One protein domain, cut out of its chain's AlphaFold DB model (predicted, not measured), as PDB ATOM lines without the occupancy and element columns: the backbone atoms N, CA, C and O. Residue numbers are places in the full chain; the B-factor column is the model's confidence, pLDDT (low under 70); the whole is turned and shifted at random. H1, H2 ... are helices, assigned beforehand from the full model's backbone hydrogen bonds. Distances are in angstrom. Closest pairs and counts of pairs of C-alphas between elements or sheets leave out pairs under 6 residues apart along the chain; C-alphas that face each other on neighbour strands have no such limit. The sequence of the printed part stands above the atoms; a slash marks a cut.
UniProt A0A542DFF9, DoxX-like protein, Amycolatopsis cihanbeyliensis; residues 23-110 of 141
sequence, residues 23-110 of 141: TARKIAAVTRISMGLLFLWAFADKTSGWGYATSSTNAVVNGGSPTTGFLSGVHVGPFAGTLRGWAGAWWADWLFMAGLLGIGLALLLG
ATOM      1  N   THR A  23      17.725 -24.584  61.538       86.62
ATOM      2  CA  THR A  23      16.530 -23.790  61.837       86.62
ATOM      3  C   THR A  23      16.475 -22.468  61.065       86.62
ATOM      4  O   THR A  23      15.486 -22.222  60.382       86.62
ATOM      5  N   ALA A  24      17.522 -21.639  61.090       83.31
ATOM      6  CA  ALA A  24      17.557 -20.367  60.360       83.31
ATOM      7  C   ALA A  24      17.388 -20.553  58.841       83.31
ATOM      8  O   ALA A  24      16.617 -19.828  58.210       83.31
ATOM      9  N   ARG A  25      18.038 -21.570  58.253       84.69
ATOM     10  CA  ARG A  25      17.860 -21.903  56.825       84.69
ATOM     11  C   ARG A  25      16.431 -22.331  56.504       84.69
ATOM     12  O   ARG A  25      15.879 -21.894  55.497       84.69
ATOM     13  N   LYS A  26      15.828 -23.166  57.356       87.69
ATOM     14  CA  LYS A  26      14.431 -23.595  57.201       87.69
ATOM     15  C   LYS A  26      13.474 -22.410  57.284       87.69
ATOM     16  O   LYS A  26      12.626 -22.279  56.410       87.69
ATOM     17  N   ILE A  27      13.646 -21.526  58.266       92.31
ATOM     18  CA  ILE A  27      12.816 -20.323  58.417       92.31
ATOM     19  C   ILE A  27      12.936 -19.436  57.176       92.31
ATOM     20  O   ILE A  27      11.922 -19.073  56.591       92.31
ATOM     21  N   ALA A  28      14.155 -19.149  56.714       87.75
ATOM     22  CA  ALA A  28      14.363 -18.342  55.513       87.75
ATOM     23  C   ALA A  28      13.711 -18.968  54.265       87.75
ATOM     24  O   ALA A  28      13.093 -18.259  53.468       87.75
ATOM     25  N   ALA A  29      13.802 -20.293  54.107       88.75
ATOM     26  CA  ALA A  29      13.154 -21.009  53.012       88.75
ATOM     27  C   ALA A  29      11.623 -20.923  53.094       88.75
ATOM     28  O   ALA A  29      10.988 -20.610  52.088       88.75
ATOM     29  N   VAL A  30      11.044 -21.143  54.279       92.69
ATOM     30  CA  VAL A  30       9.595 -21.048  54.511       92.69
ATOM     31  C   VAL A  30       9.103 -19.634  54.232       92.69
ATOM     32  O   VAL A  30       8.222 -19.474  53.399       92.69
ATOM     33  N   THR A  31       9.710 -18.603  54.825       92.00
ATOM     34  CA  THR A  31       9.322 -17.200  54.598       92.00
ATOM     35  C   THR A  31       9.341 -16.841  53.116       92.00
ATOM     36  O   THR A  31       8.398 -16.238  52.605       92.00
ATOM     37  N   ARG A  32      10.393 -17.252  52.400       90.56
ATOM     38  CA  ARG A  32      10.525 -17.014  50.961       90.56
ATOM     39  C   ARG A  32       9.430 -17.723  50.162       90.56
ATOM     40  O   ARG A  32       8.841 -17.112  49.274       90.56
ATOM     41  N   ILE A  33       9.170 -18.998  50.457       92.69
ATOM     42  CA  ILE A  33       8.138 -19.787  49.770       92.69
ATOM     43  C   ILE A  33       6.755 -19.202  50.052       92.69
ATOM     44  O   ILE A  33       6.013 -18.974  49.104       92.69
ATOM     45  N   SER A  34       6.439 -18.883  51.308       93.75
ATOM     46  CA  SER A  34       5.175 -18.253  51.693       93.75
ATOM     47  C   SER A  34       4.959 -16.938  50.950       93.75
ATOM     48  O   SER A  34       3.907 -16.747  50.351       93.75
ATOM     49  N   MET A  35       5.969 -16.061  50.903       91.94
ATOM     50  CA  MET A  35       5.879 -14.804  50.154       91.94
ATOM     51  C   MET A  35       5.656 -15.045  48.654       91.94
ATOM     52  O   MET A  35       4.791 -14.417  48.052       91.94
ATOM     53  N   GLY A  36       6.390 -15.984  48.045       91.69
ATOM     54  CA  GLY A  36       6.204 -16.344  46.636       91.69
ATOM     55  C   GLY A  36       4.803 -16.883  46.343       91.69
ATOM     56  O   GLY A  36       4.171 -16.456  45.378       91.69
ATOM     57  N   LEU A  37       4.283 -17.757  47.209       93.25
ATOM     58  CA  LEU A  37       2.921 -18.281  47.109       93.25
ATOM     59  C   LEU A  37       1.870 -17.174  47.216       93.25
ATOM     60  O   LEU A  37       0.915 -17.214  46.452       93.25
ATOM     61  N   LEU A  38       2.052 -16.167  48.079       92.38
ATOM     62  CA  LEU A  38       1.134 -15.022  48.164       92.38
ATOM     63  C   LEU A  38       1.060 -14.244  46.842       92.38
ATOM     64  O   LEU A  38      -0.030 -13.875  46.410       92.38
ATOM     65  N   PHE A  39       2.194 -14.031  46.166       90.88
ATOM     66  CA  PHE A  39       2.223 -13.360  44.861       90.88
ATOM     67  C   PHE A  39       1.593 -14.204  43.744       90.88
ATOM     68  O   PHE A  39       0.815 -13.672  42.950       90.88
ATOM     69  N   LEU A  40       1.871 -15.515  43.696       89.81
ATOM     70  CA  LEU A  40       1.234 -16.421  42.726       89.81
ATOM     71  C   LEU A  40      -0.267 -16.528  42.970       89.81
ATOM     72  O   LEU A  40      -1.044 -16.535  42.020       89.81
ATOM     73  N   TRP A  41      -0.666 -16.594  44.237       90.62
ATOM     74  CA  TRP A  41      -2.064 -16.598  44.625       90.62
ATOM     75  C   TRP A  41      -2.753 -15.311  44.187       90.62
ATOM     76  O   TRP A  41      -3.797 -15.374  43.557       90.62
ATOM     77  N   ALA A  42      -2.153 -14.143  44.436       90.81
ATOM     78  CA  ALA A  42      -2.711 -12.867  43.997       90.81
ATOM     79  C   ALA A  42      -2.855 -12.775  42.469       90.81
ATOM     80  O   ALA A  42      -3.813 -12.173  41.985       90.81
ATOM     81  N   PHE A  43      -1.924 -13.363  41.711       90.00
ATOM     82  CA  PHE A  43      -2.044 -13.501  40.260       90.00
ATOM     83  C   PHE A  43      -3.224 -14.410  39.887       90.00
ATOM     84  O   PHE A  43      -4.097 -13.979  39.144       90.00
ATOM     85  N   ALA A  44      -3.292 -15.624  40.442       87.94
ATOM     86  CA  ALA A  44      -4.359 -16.590  40.161       87.94
ATOM     87  C   ALA A  44      -5.759 -16.083  40.564       87.94
ATOM     88  O   ALA A  44      -6.730 -16.272  39.829       87.94
ATOM     89  N   ASP A  45      -5.862 -15.398  41.703       88.38
ATOM     90  CA  ASP A  45      -7.099 -14.783  42.183       88.38
ATOM     91  C   ASP A  45      -7.534 -13.633  41.275       88.38
ATOM     92  O   ASP A  45      -8.702 -13.558  40.919       88.38
ATOM     93  N   LYS A  46      -6.615 -12.769  40.828       86.50
ATOM     94  CA  LYS A  46      -6.973 -11.687  39.899       86.50
ATOM     95  C   LYS A  46      -7.310 -12.192  38.502       86.50
ATOM     96  O   LYS A  46      -8.154 -11.591  37.842       86.50
ATOM     97  N   THR A  47      -6.673 -13.264  38.030       84.94
ATOM     98  CA  THR A  47      -7.026 -13.833  36.726       84.94
ATOM     99  C   THR A  47      -8.413 -14.452  36.763       84.94
ATOM    100  O   THR A  47      -9.207 -14.157  35.879       84.94
ATOM    101  N   SER A  48      -8.724 -15.242  37.794       84.69
ATOM    102  CA  SER A  48      -9.939 -16.069  37.839       84.69
ATOM    103  C   SER A  48     -11.110 -15.447  38.610       84.69
ATOM    104  O   SER A  48     -12.257 -15.782  38.341       84.69
ATOM    105  N   GLY A  49     -10.850 -14.546  39.560       78.44
ATOM    106  CA  GLY A  49     -11.868 -13.869  40.368       78.44
ATOM    107  C   GLY A  49     -12.626 -14.786  41.318       78.44
ATOM    108  O   GLY A  49     -13.856 -14.781  41.317       78.44
ATOM    109  N   TRP A  50     -11.918 -15.578  42.128       75.88
ATOM    110  CA  TRP A  50     -12.526 -16.541  43.060       75.88
ATOM    111  C   TRP A  50     -13.263 -15.905  44.252       75.88
ATOM    112  O   TRP A  50     -13.826 -16.626  45.071       75.88
ATOM    113  N   GLY A  51     -13.305 -14.571  44.350       67.06
ATOM    114  CA  GLY A  51     -14.116 -13.851  45.334       67.06
ATOM    115  C   GLY A  51     -13.470 -13.684  46.711       67.06
ATOM    116  O   GLY A  51     -14.104 -13.110  47.590       67.06
ATOM    117  N   TYR A  52     -12.227 -14.139  46.909       65.62
ATOM    118  CA  TYR A  52     -11.513 -13.973  48.182       65.62
ATOM    119  C   TYR A  52     -10.933 -12.567  48.352       65.62
ATOM    120  O   TYR A  52     -11.103 -11.952  49.401       65.62
ATOM    121  N   ALA A  53     -10.249 -12.053  47.329       69.56
ATOM    122  CA  ALA A  53      -9.730 -10.682  47.311       69.56
ATOM    123  C   ALA A  53     -10.221  -9.896  46.088       69.56
ATOM    124  O   ALA A  53     -10.434  -8.687  46.179       69.56
ATOM    125  N   THR A  54     -10.446 -10.579  44.962       71.25
ATOM    126  CA  THR A  54     -10.984  -9.994  43.729       71.25
ATOM    127  C   THR A  54     -12.382 -10.549  43.465       71.25
ATOM    128  O   THR A  54     -12.560 -11.762  43.341       71.25
ATOM    129  N   SER A  55     -13.391  -9.674  43.369       73.75
ATOM    130  CA  SER A  55     -14.729 -10.087  42.932       73.75
ATOM    131  C   SER A  55     -14.686 -10.594  41.490       73.75
ATOM    132  O   SER A  55     -13.876 -10.126  40.689       73.75
ATOM    133  N   SER A  56     -15.579 -11.519  41.133       72.19
ATOM    134  CA  SER A  56     -15.631 -12.084  39.781       72.19
ATOM    135  C   SER A  56     -15.768 -11.000  38.702       72.19
ATOM    136  O   SER A  56     -15.090 -11.077  37.685       72.19
ATOM    137  N   THR A  57     -16.533  -9.932  38.944       76.25
ATOM    138  CA  THR A  57     -16.657  -8.776  38.032       76.25
ATOM    139  C   THR A  57     -15.319  -8.096  37.724       76.25
ATOM    140  O   THR A  57     -15.129  -7.591  36.625       76.25
ATOM    141  N   ASN A  58     -14.383  -8.096  38.675       78.38
ATOM    142  CA  ASN A  58     -13.071  -7.457  38.539       78.38
ATOM    143  C   ASN A  58     -11.974  -8.428  38.072       78.38
ATOM    144  O   ASN A  58     -10.805  -8.047  38.008       78.38
ATOM    145  N   ALA A  59     -12.328  -9.676  37.764       83.75
ATOM    146  CA  ALA A  59     -11.390 -10.667  37.260       83.75
ATOM    147  C   ALA A  59     -10.912 -10.312  35.849       83.75
ATOM    148  O   ALA A  59     -11.702  -9.857  35.017       83.75
ATOM    149  N   VAL A  60      -9.653 -10.618  35.535       85.31
ATOM    150  CA  VAL A  60      -9.093 -10.389  34.191       85.31
ATOM    151  C   VAL A  60      -9.873 -11.166  33.129       85.31
ATOM    152  O   VAL A  60     -10.132 -10.630  32.055       85.31
ATOM    153  N   VAL A  61     -10.321 -12.393  33.434       84.31
ATOM    154  CA  VAL A  61     -11.152 -13.190  32.507       84.31
ATOM    155  C   VAL A  61     -12.488 -12.531  32.161       84.31
ATOM    156  O   VAL A  61     -13.033 -12.803  31.098       84.31
ATOM    157  N   ASN A  62     -12.991 -11.641  33.020       83.50
ATOM    158  CA  ASN A  62     -14.240 -10.909  32.811       83.50
ATOM    159  C   ASN A  62     -14.006  -9.476  32.299       83.50
ATOM    160  O   ASN A  62     -14.937  -8.676  32.262       83.50
ATOM    161  N   GLY A  63     -12.773  -9.145  31.897       80.50
ATOM    162  CA  GLY A  63     -12.399  -7.816  31.403       80.50
ATOM    163  C   GLY A  63     -12.071  -6.799  32.498       80.50
ATOM    164  O   GLY A  63     -11.933  -5.613  32.204       80.50
ATOM    165  N   GLY A  64     -11.936  -7.235  33.753       85.19
ATOM    166  CA  GLY A  64     -11.504  -6.380  34.853       85.19
ATOM    167  C   GLY A  64     -10.044  -5.949  34.711       85.19
ATOM    168  O   GLY A  64      -9.189  -6.728  34.287       85.19
ATOM    169  N   SER A  65      -9.752  -4.706  35.098       88.56
ATOM    170  CA  SER A  65      -8.395  -4.155  35.084       88.56
ATOM    171  C   SER A  65      -7.719  -4.278  36.459       88.56
ATOM    172  O   SER A  65      -8.171  -3.662  37.435       88.56
ATOM    173  N   PRO A  66      -6.591  -5.001  36.556       87.56
ATOM    174  CA  PRO A  66      -5.799  -5.094  37.777       87.56
ATOM    175  C   PRO A  66      -5.238  -3.760  38.269       87.56
ATOM    176  O   PRO A  66      -5.109  -3.564  39.481       87.56
ATOM    177  N   THR A  67      -4.869  -2.858  37.353       90.31
ATOM    178  CA  THR A  67      -4.238  -1.583  37.718       90.31
ATOM    179  C   THR A  67      -5.245  -0.495  38.038       90.31
ATOM    180  O   THR A  67      -4.905   0.396  38.814       90.31
ATOM    181  N   THR A  68      -6.484  -0.566  37.533       88.31
ATOM    182  CA  THR A  68      -7.508   0.445  37.832       88.31
ATOM    183  C   THR A  68      -7.715   0.611  39.332       88.31
ATOM    184  O   THR A  68      -7.668   1.738  39.817       88.31
ATOM    185  N   GLY A  69      -7.853  -0.471  40.101       83.81
ATOM    186  CA  GLY A  69      -8.044  -0.367  41.554       83.81
ATOM    187  C   GLY A  69      -6.826   0.189  42.305       83.81
ATOM    188  O   GLY A  69      -6.980   0.855  43.323       83.81
ATOM    189  N   PHE A  70      -5.614  -0.040  41.793       85.50
ATOM    190  CA  PHE A  70      -4.374   0.345  42.472       85.50
ATOM    191  C   PHE A  70      -3.929   1.771  42.122       85.50
ATOM    192  O   PHE A  70      -3.580   2.559  42.996       85.50
ATOM    193  N   LEU A  71      -3.964   2.117  40.835       90.38
ATOM    194  CA  LEU A  71      -3.469   3.390  40.317       90.38
ATOM    195  C   LEU A  71      -4.510   4.511  40.403       90.38
ATOM    196  O   LEU A  71      -4.125   5.668  40.571       90.38
ATOM    197  N   SER A  72      -5.812   4.198  40.367       87.50
ATOM    198  CA  SER A  72      -6.859   5.208  40.610       87.50
ATOM    199  C   SER A  72      -6.828   5.743  42.047       87.50
ATOM    200  O   SER A  72      -7.128   6.913  42.283       87.50
ATOM    201  N   GLY A  73      -6.370   4.915  42.994       86.31
ATOM    202  CA  GLY A  73      -6.215   5.242  44.411       86.31
ATOM    203  C   GLY A  73      -5.057   6.190  44.747       86.31
ATOM    204  O   GLY A  73      -4.941   6.619  45.897       86.31
ATOM    205  N   VAL A  74      -4.204   6.559  43.786       87.31
ATOM    206  CA  VAL A  74      -3.073   7.467  44.031       87.31
ATOM    207  C   VAL A  74      -3.566   8.913  44.049       87.31
ATOM    208  O   VAL A  74      -3.771   9.528  43.006       87.31
ATOM    209  N   HIS A  75      -3.751   9.470  45.249       84.00
ATOM    210  CA  HIS A  75      -4.287  10.826  45.438       84.00
ATOM    211  C   HIS A  75      -3.226  11.879  45.771       84.00
ATOM    212  O   HIS A  75      -3.477  13.070  45.597       84.00
ATOM    213  N   VAL A  76      -2.040  11.452  46.205       83.31
ATOM    214  CA  VAL A  76      -0.977  12.336  46.695       83.31
ATOM    215  C   VAL A  76       0.319  12.104  45.921       83.31
ATOM    216  O   VAL A  76       0.735  10.965  45.720       83.31
ATOM    217  N   GLY A  77       0.956  13.190  45.479       85.81
ATOM    218  CA  GLY A  77       2.291  13.175  44.872       85.81
ATOM    219  C   GLY A  77       2.376  13.783  43.463       85.81
ATOM    220  O   GLY A  77       1.370  13.872  42.755       85.81
ATOM    221  N   PRO A  78       3.590  14.168  43.025       91.38
ATOM    222  CA  PRO A  78       3.827  14.873  41.758       91.38
ATOM    223  C   PRO A  78       3.451  14.059  40.509       91.38
ATOM    224  O   PRO A  78       3.207  14.633  39.454       91.38
ATOM    225  N   PHE A  79       3.351  12.731  40.626       91.25
ATOM    226  CA  PHE A  79       3.001  11.824  39.525       91.25
ATOM    227  C   PHE A  79       1.585  11.243  39.623       91.25
ATOM    228  O   PHE A  79       1.225  10.367  38.838       91.25
ATOM    229  N   ALA A  80       0.761  11.709  40.565       88.38
ATOM    230  CA  ALA A  80      -0.569  11.145  40.791       88.38
ATOM    231  C   ALA A  80      -1.474  11.245  39.548       88.38
ATOM    232  O   ALA A  80      -2.249  10.336  39.263       88.38
ATOM    233  N   GLY A  81      -1.373  12.336  38.779       88.62
ATOM    234  CA  GLY A  81      -2.085  12.483  37.502       88.62
ATOM    235  C   GLY A  81      -1.623  11.470  36.450       88.62
ATOM    236  O   GLY A  81      -2.449  10.783  35.860       88.62
ATOM    237  N   THR A  82      -0.308  11.318  36.277       91.38
ATOM    238  CA  THR A  82       0.287  10.377  35.317       91.38
ATOM    239  C   THR A  82      -0.086   8.930  35.626       91.38
ATOM    240  O   THR A  82      -0.524   8.208  34.737       91.38
ATOM    241  N   LEU A  83       0.026   8.516  36.892       89.31
ATOM    242  CA  LEU A  83      -0.300   7.152  37.316       89.31
ATOM    243  C   LEU A  83      -1.786   6.841  37.137       89.31
ATOM    244  O   LEU A  83      -2.128   5.774  36.634       89.31
ATOM    245  N   ARG A  84      -2.669   7.791  37.463       91.06
ATOM    246  CA  ARG A  84      -4.102   7.659  37.171       91.06
ATOM    247  C   ARG A  84      -4.391   7.586  35.678       91.06
ATOM    248  O   ARG A  84      -5.251   6.813  35.284       91.06
ATOM    249  N   GLY A  85      -3.653   8.326  34.852       90.00
ATOM    250  CA  GLY A  85      -3.760   8.245  33.394       90.00
ATOM    251  C   GLY A  85      -3.354   6.883  32.818       90.00
ATOM    252  O   GLY A  85      -3.780   6.537  31.722       90.00
ATOM    253  N   TRP A  86      -2.554   6.099  33.545       90.62
ATOM    254  CA  TRP A  86      -2.180   4.731  33.164       90.62
ATOM    255  C   TRP A  86      -3.090   3.659  33.770       90.62
ATOM    256  O   TRP A  86      -2.989   2.492  33.393       90.62
ATOM    257  N   ALA A  87      -3.973   4.030  34.698       91.31
ATOM    258  CA  ALA A  87      -4.904   3.113  35.337       91.31
ATOM    259  C   ALA A  87      -5.868   2.531  34.289       91.31
ATOM    260  O   ALA A  87      -6.598   3.274  33.638       91.31
ATOM    261  N   GLY A  88      -5.882   1.206  34.125       87.81
ATOM    262  CA  GLY A  88      -6.713   0.556  33.105       87.81
ATOM    263  C   GLY A  88      -6.102   0.499  31.709       87.81
ATOM    264  O   GLY A  88      -6.758   0.039  30.775       87.81
ATOM    265  N   ALA A  89      -4.859   0.951  31.529       91.69
ATOM    266  CA  ALA A  89      -4.179   0.775  30.256       91.69
ATOM    267  C   ALA A  89      -3.815  -0.704  30.050       91.69
ATOM    268  O   ALA A  89      -3.192  -1.324  30.912       91.69
ATOM    269  N   TRP A  90      -4.127  -1.248  28.871       88.50
ATOM    270  CA  TRP A  90      -3.908  -2.666  28.544       88.50
ATOM    271  C   TRP A  90      -2.463  -3.132  28.797       88.50
ATOM    272  O   TRP A  90      -2.238  -4.236  29.287       88.50
ATOM    273  N   TRP A  91      -1.477  -2.280  28.495       90.00
ATOM    274  CA  TRP A  91      -0.058  -2.574  28.692       90.00
ATOM    275  C   TRP A  91       0.331  -2.525  30.173       90.00
ATOM    276  O   TRP A  91       1.166  -3.313  30.615       90.00
ATOM    277  N   ALA A  92      -0.282  -1.622  30.945       91.75
ATOM    278  CA  ALA A  92      -0.033  -1.481  32.374       91.75
ATOM    279  C   ALA A  92      -0.600  -2.689  33.124       91.75
ATOM    280  O   ALA A  92       0.080  -3.253  33.979       91.75
ATOM    281  N   ASP A  93      -1.791  -3.143  32.740       90.81
ATOM    282  CA  ASP A  93      -2.415  -4.359  33.265       90.81
ATOM    283  C   ASP A  93      -1.576  -5.603  32.982       90.81
ATOM    284  O   ASP A  93      -1.342  -6.417  33.881       90.81
ATOM    285  N   TRP A  94      -1.041  -5.712  31.765       91.06
ATOM    286  CA  TRP A  94      -0.142  -6.799  31.392       91.06
ATOM    287  C   TRP A  94       1.174  -6.769  32.174       91.06
ATOM    288  O   TRP A  94       1.595  -7.800  32.700       91.06
ATOM    289  N   LEU A  95       1.814  -5.601  32.302       91.94
ATOM    290  CA  LEU A  95       3.048  -5.441  33.082       91.94
ATOM    291  C   LEU A  95       2.828  -5.722  34.566       91.94
ATOM    292  O   LEU A  95       3.677  -6.344  35.203       91.94
ATOM    293  N   PHE A  96       1.696  -5.295  35.118       91.25
ATOM    294  CA  PHE A  96       1.345  -5.550  36.509       91.25
ATOM    295  C   PHE A  96       1.179  -7.052  36.765       91.25
ATOM    296  O   PHE A  96       1.745  -7.590  37.719       91.25
ATOM    297  N   MET A  97       0.481  -7.753  35.867       92.50
ATOM    298  CA  MET A  97       0.321  -9.208  35.915       92.50
ATOM    299  C   MET A  97       1.643  -9.954  35.746       92.50
ATOM    300  O   MET A  97       1.963 -10.837  36.544       92.50
ATOM    301  N   ALA A  98       2.441  -9.569  34.751       93.06
ATOM    302  CA  ALA A  98       3.766 -10.133  34.521       93.06
ATOM    303  C   ALA A  98       4.698  -9.893  35.719       93.06
ATOM    304  O   ALA A  98       5.472 -10.777  36.078       93.06
ATOM    305  N   GLY A  99       4.595  -8.735  36.377       91.06
ATOM    306  CA  GLY A  99       5.332  -8.407  37.594       91.06
ATOM    307  C   GLY A  99       4.957  -9.303  38.774       91.06
ATOM    308  O   GLY A  99       5.846  -9.870  39.408       91.06
ATOM    309  N   LEU A 100       3.658  -9.492  39.042       92.25
ATOM    310  CA  LEU A 100       3.178 -10.393  40.100       92.25
ATOM    311  C   LEU A 100       3.644 -11.836  39.868       92.25
ATOM    312  O   LEU A 100       4.200 -12.461  40.776       92.25
ATOM    313  N   LEU A 101       3.470 -12.344  38.645       92.62
ATOM    314  CA  LEU A 101       3.907 -13.687  38.267       92.62
ATOM    315  C   LEU A 101       5.433 -13.823  38.353       92.62
ATOM    316  O   LEU A 101       5.944 -14.782  38.930       92.62
ATOM    317  N   GLY A 102       6.166 -12.847  37.817       90.62
ATOM    318  CA  GLY A 102       7.625 -12.839  37.772       90.62
ATOM    319  C   GLY A 102       8.258 -12.804  39.159       90.62
ATOM    320  O   GLY A 102       9.115 -13.634  39.458       90.62
ATOM    321  N   ILE A 103       7.814 -11.896  40.036       89.19
ATOM    322  CA  ILE A 103       8.315 -11.798  41.418       89.19
ATOM    323  C   ILE A 103       7.947 -13.054  42.206       89.19
ATOM    324  O   ILE A 103       8.789 -13.614  42.910       89.19
ATOM    325  N   GLY A 104       6.715 -13.532  42.059       90.44
ATOM    326  CA  GLY A 104       6.263 -14.744  42.717       90.44
ATOM    327  C   GLY A 104       7.089 -15.978  42.332       90.44
ATOM    328  O   GLY A 104       7.568 -16.705  43.209       90.44
ATOM    329  N   LEU A 105       7.345 -16.178  41.035       89.69
ATOM    330  CA  LEU A 105       8.217 -17.249  40.541       89.69
ATOM    331  C   LEU A 105       9.669 -17.048  40.980       89.69
ATOM    332  O   LEU A 105      10.321 -18.010  41.385       89.69
ATOM    333  N   ALA A 106      10.181 -15.817  40.964       88.62
ATOM    334  CA  ALA A 106      11.536 -15.515  41.418       88.62
ATOM    335  C   ALA A 106      11.738 -15.867  42.902       88.62
ATOM    336  O   ALA A 106      12.782 -16.427  43.262       88.62
ATOM    337  N   LEU A 107      10.738 -15.594  43.748       89.12
ATOM    338  CA  LEU A 107      10.726 -15.970  45.162       89.12
ATOM    339  C   LEU A 107      10.626 -17.489  45.336       89.12
ATOM    340  O   LEU A 107      11.450 -18.068  46.044       89.12
ATOM    341  N   LEU A 108       9.700 -18.158  44.645       87.81
ATOM    342  CA  LEU A 108       9.548 -19.618  44.717       87.81
ATOM    343  C   LEU A 108      10.799 -20.371  44.255       87.81
ATOM    344  O   LEU A 108      11.266 -21.293  44.927       87.81
ATOM    345  N   LEU A 109      11.384 -19.964  43.135       85.31
ATOM    346  CA  LEU A 109      12.576 -20.594  42.570       85.31
ATOM    347  C   LEU A 109      13.862 -20.180  43.305       85.31
ATOM    348  O   LEU A 109      14.886 -20.854  43.193       85.31
ATOM    349  N   GLY A 110      13.833 -19.095  44.084       80.19
ATOM    350  CA  GLY A 110      15.013 -18.565  44.776       80.19
ATOM    351  C   GLY A 110      16.018 -17.893  43.873       80.19
ATOM    352  O   GLY A 110      17.195 -17.817  44.227       80.19
TER     353      GLY A 110
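This is residues 23 to 110 of the 141 residues of the protein "DoxX-like protein" of Amycolatopsis cihanbeyliensis (UniProt A0A542DFF9). Two long helices, H1 and H4, run side by side in opposite directions as a narrow V, and a small, loosely built head with the short helices H2 and H3 lies at the end where H1 finishes and H4 starts. Residues 23 to 28 of H1 stick out at the other end. The printed part has 88 residues with four named helices, in the order H1, H2, H3, H4, and no named strand; its class is all helix. The whole is loose, with a radius of gyration of the C-alphas of 15.2 A and spans of 47 by 32 by 20 A.

Find C-alpha 23 at (16.530, -23.790, 61.837); from there H1, residues 23 to 48, runs 36.6 A to C-alpha 48 at (-9.939, -16.069, 37.839). Further on come H2, residues 68 to 71, and H3, residues 80 to 86. H4, residues 90 to 109, runs 28.1 A to C-alpha 109 at (12.576, -20.594, 42.570).

Look first at Gly 36 and Gly 104, the closest C-alphas of H1 and H4, 4.2 A apart. H1 touches H4 with residues 32 to 43 alone, at a shallow tilt of 27 degrees, opposite ways. H3 is close to but not clearly touching H4, about perpendicular at 87 degrees; their closest C-alphas, Trp 86 and Ala 92, are 6.6 A apart. H2 and H3 only just touch, with 3 pairs of C-alphas within 8 A, the closest being Leu 71 and Arg 84 at 5.3 A. H1 is apart from H2 and H3. In H1, H3 and H4 every O i to N i+4 pair is within hydrogen-bond range; H2 is too short for such a pair.

The C-alphas farthest apart, Thr 23 and Gly 81, are 47.5 A apart. The printed part has no cut. The link from H1 to H2, residues 49 to 67, is long, and the model's confidence is under 70 at residues 51 to 53.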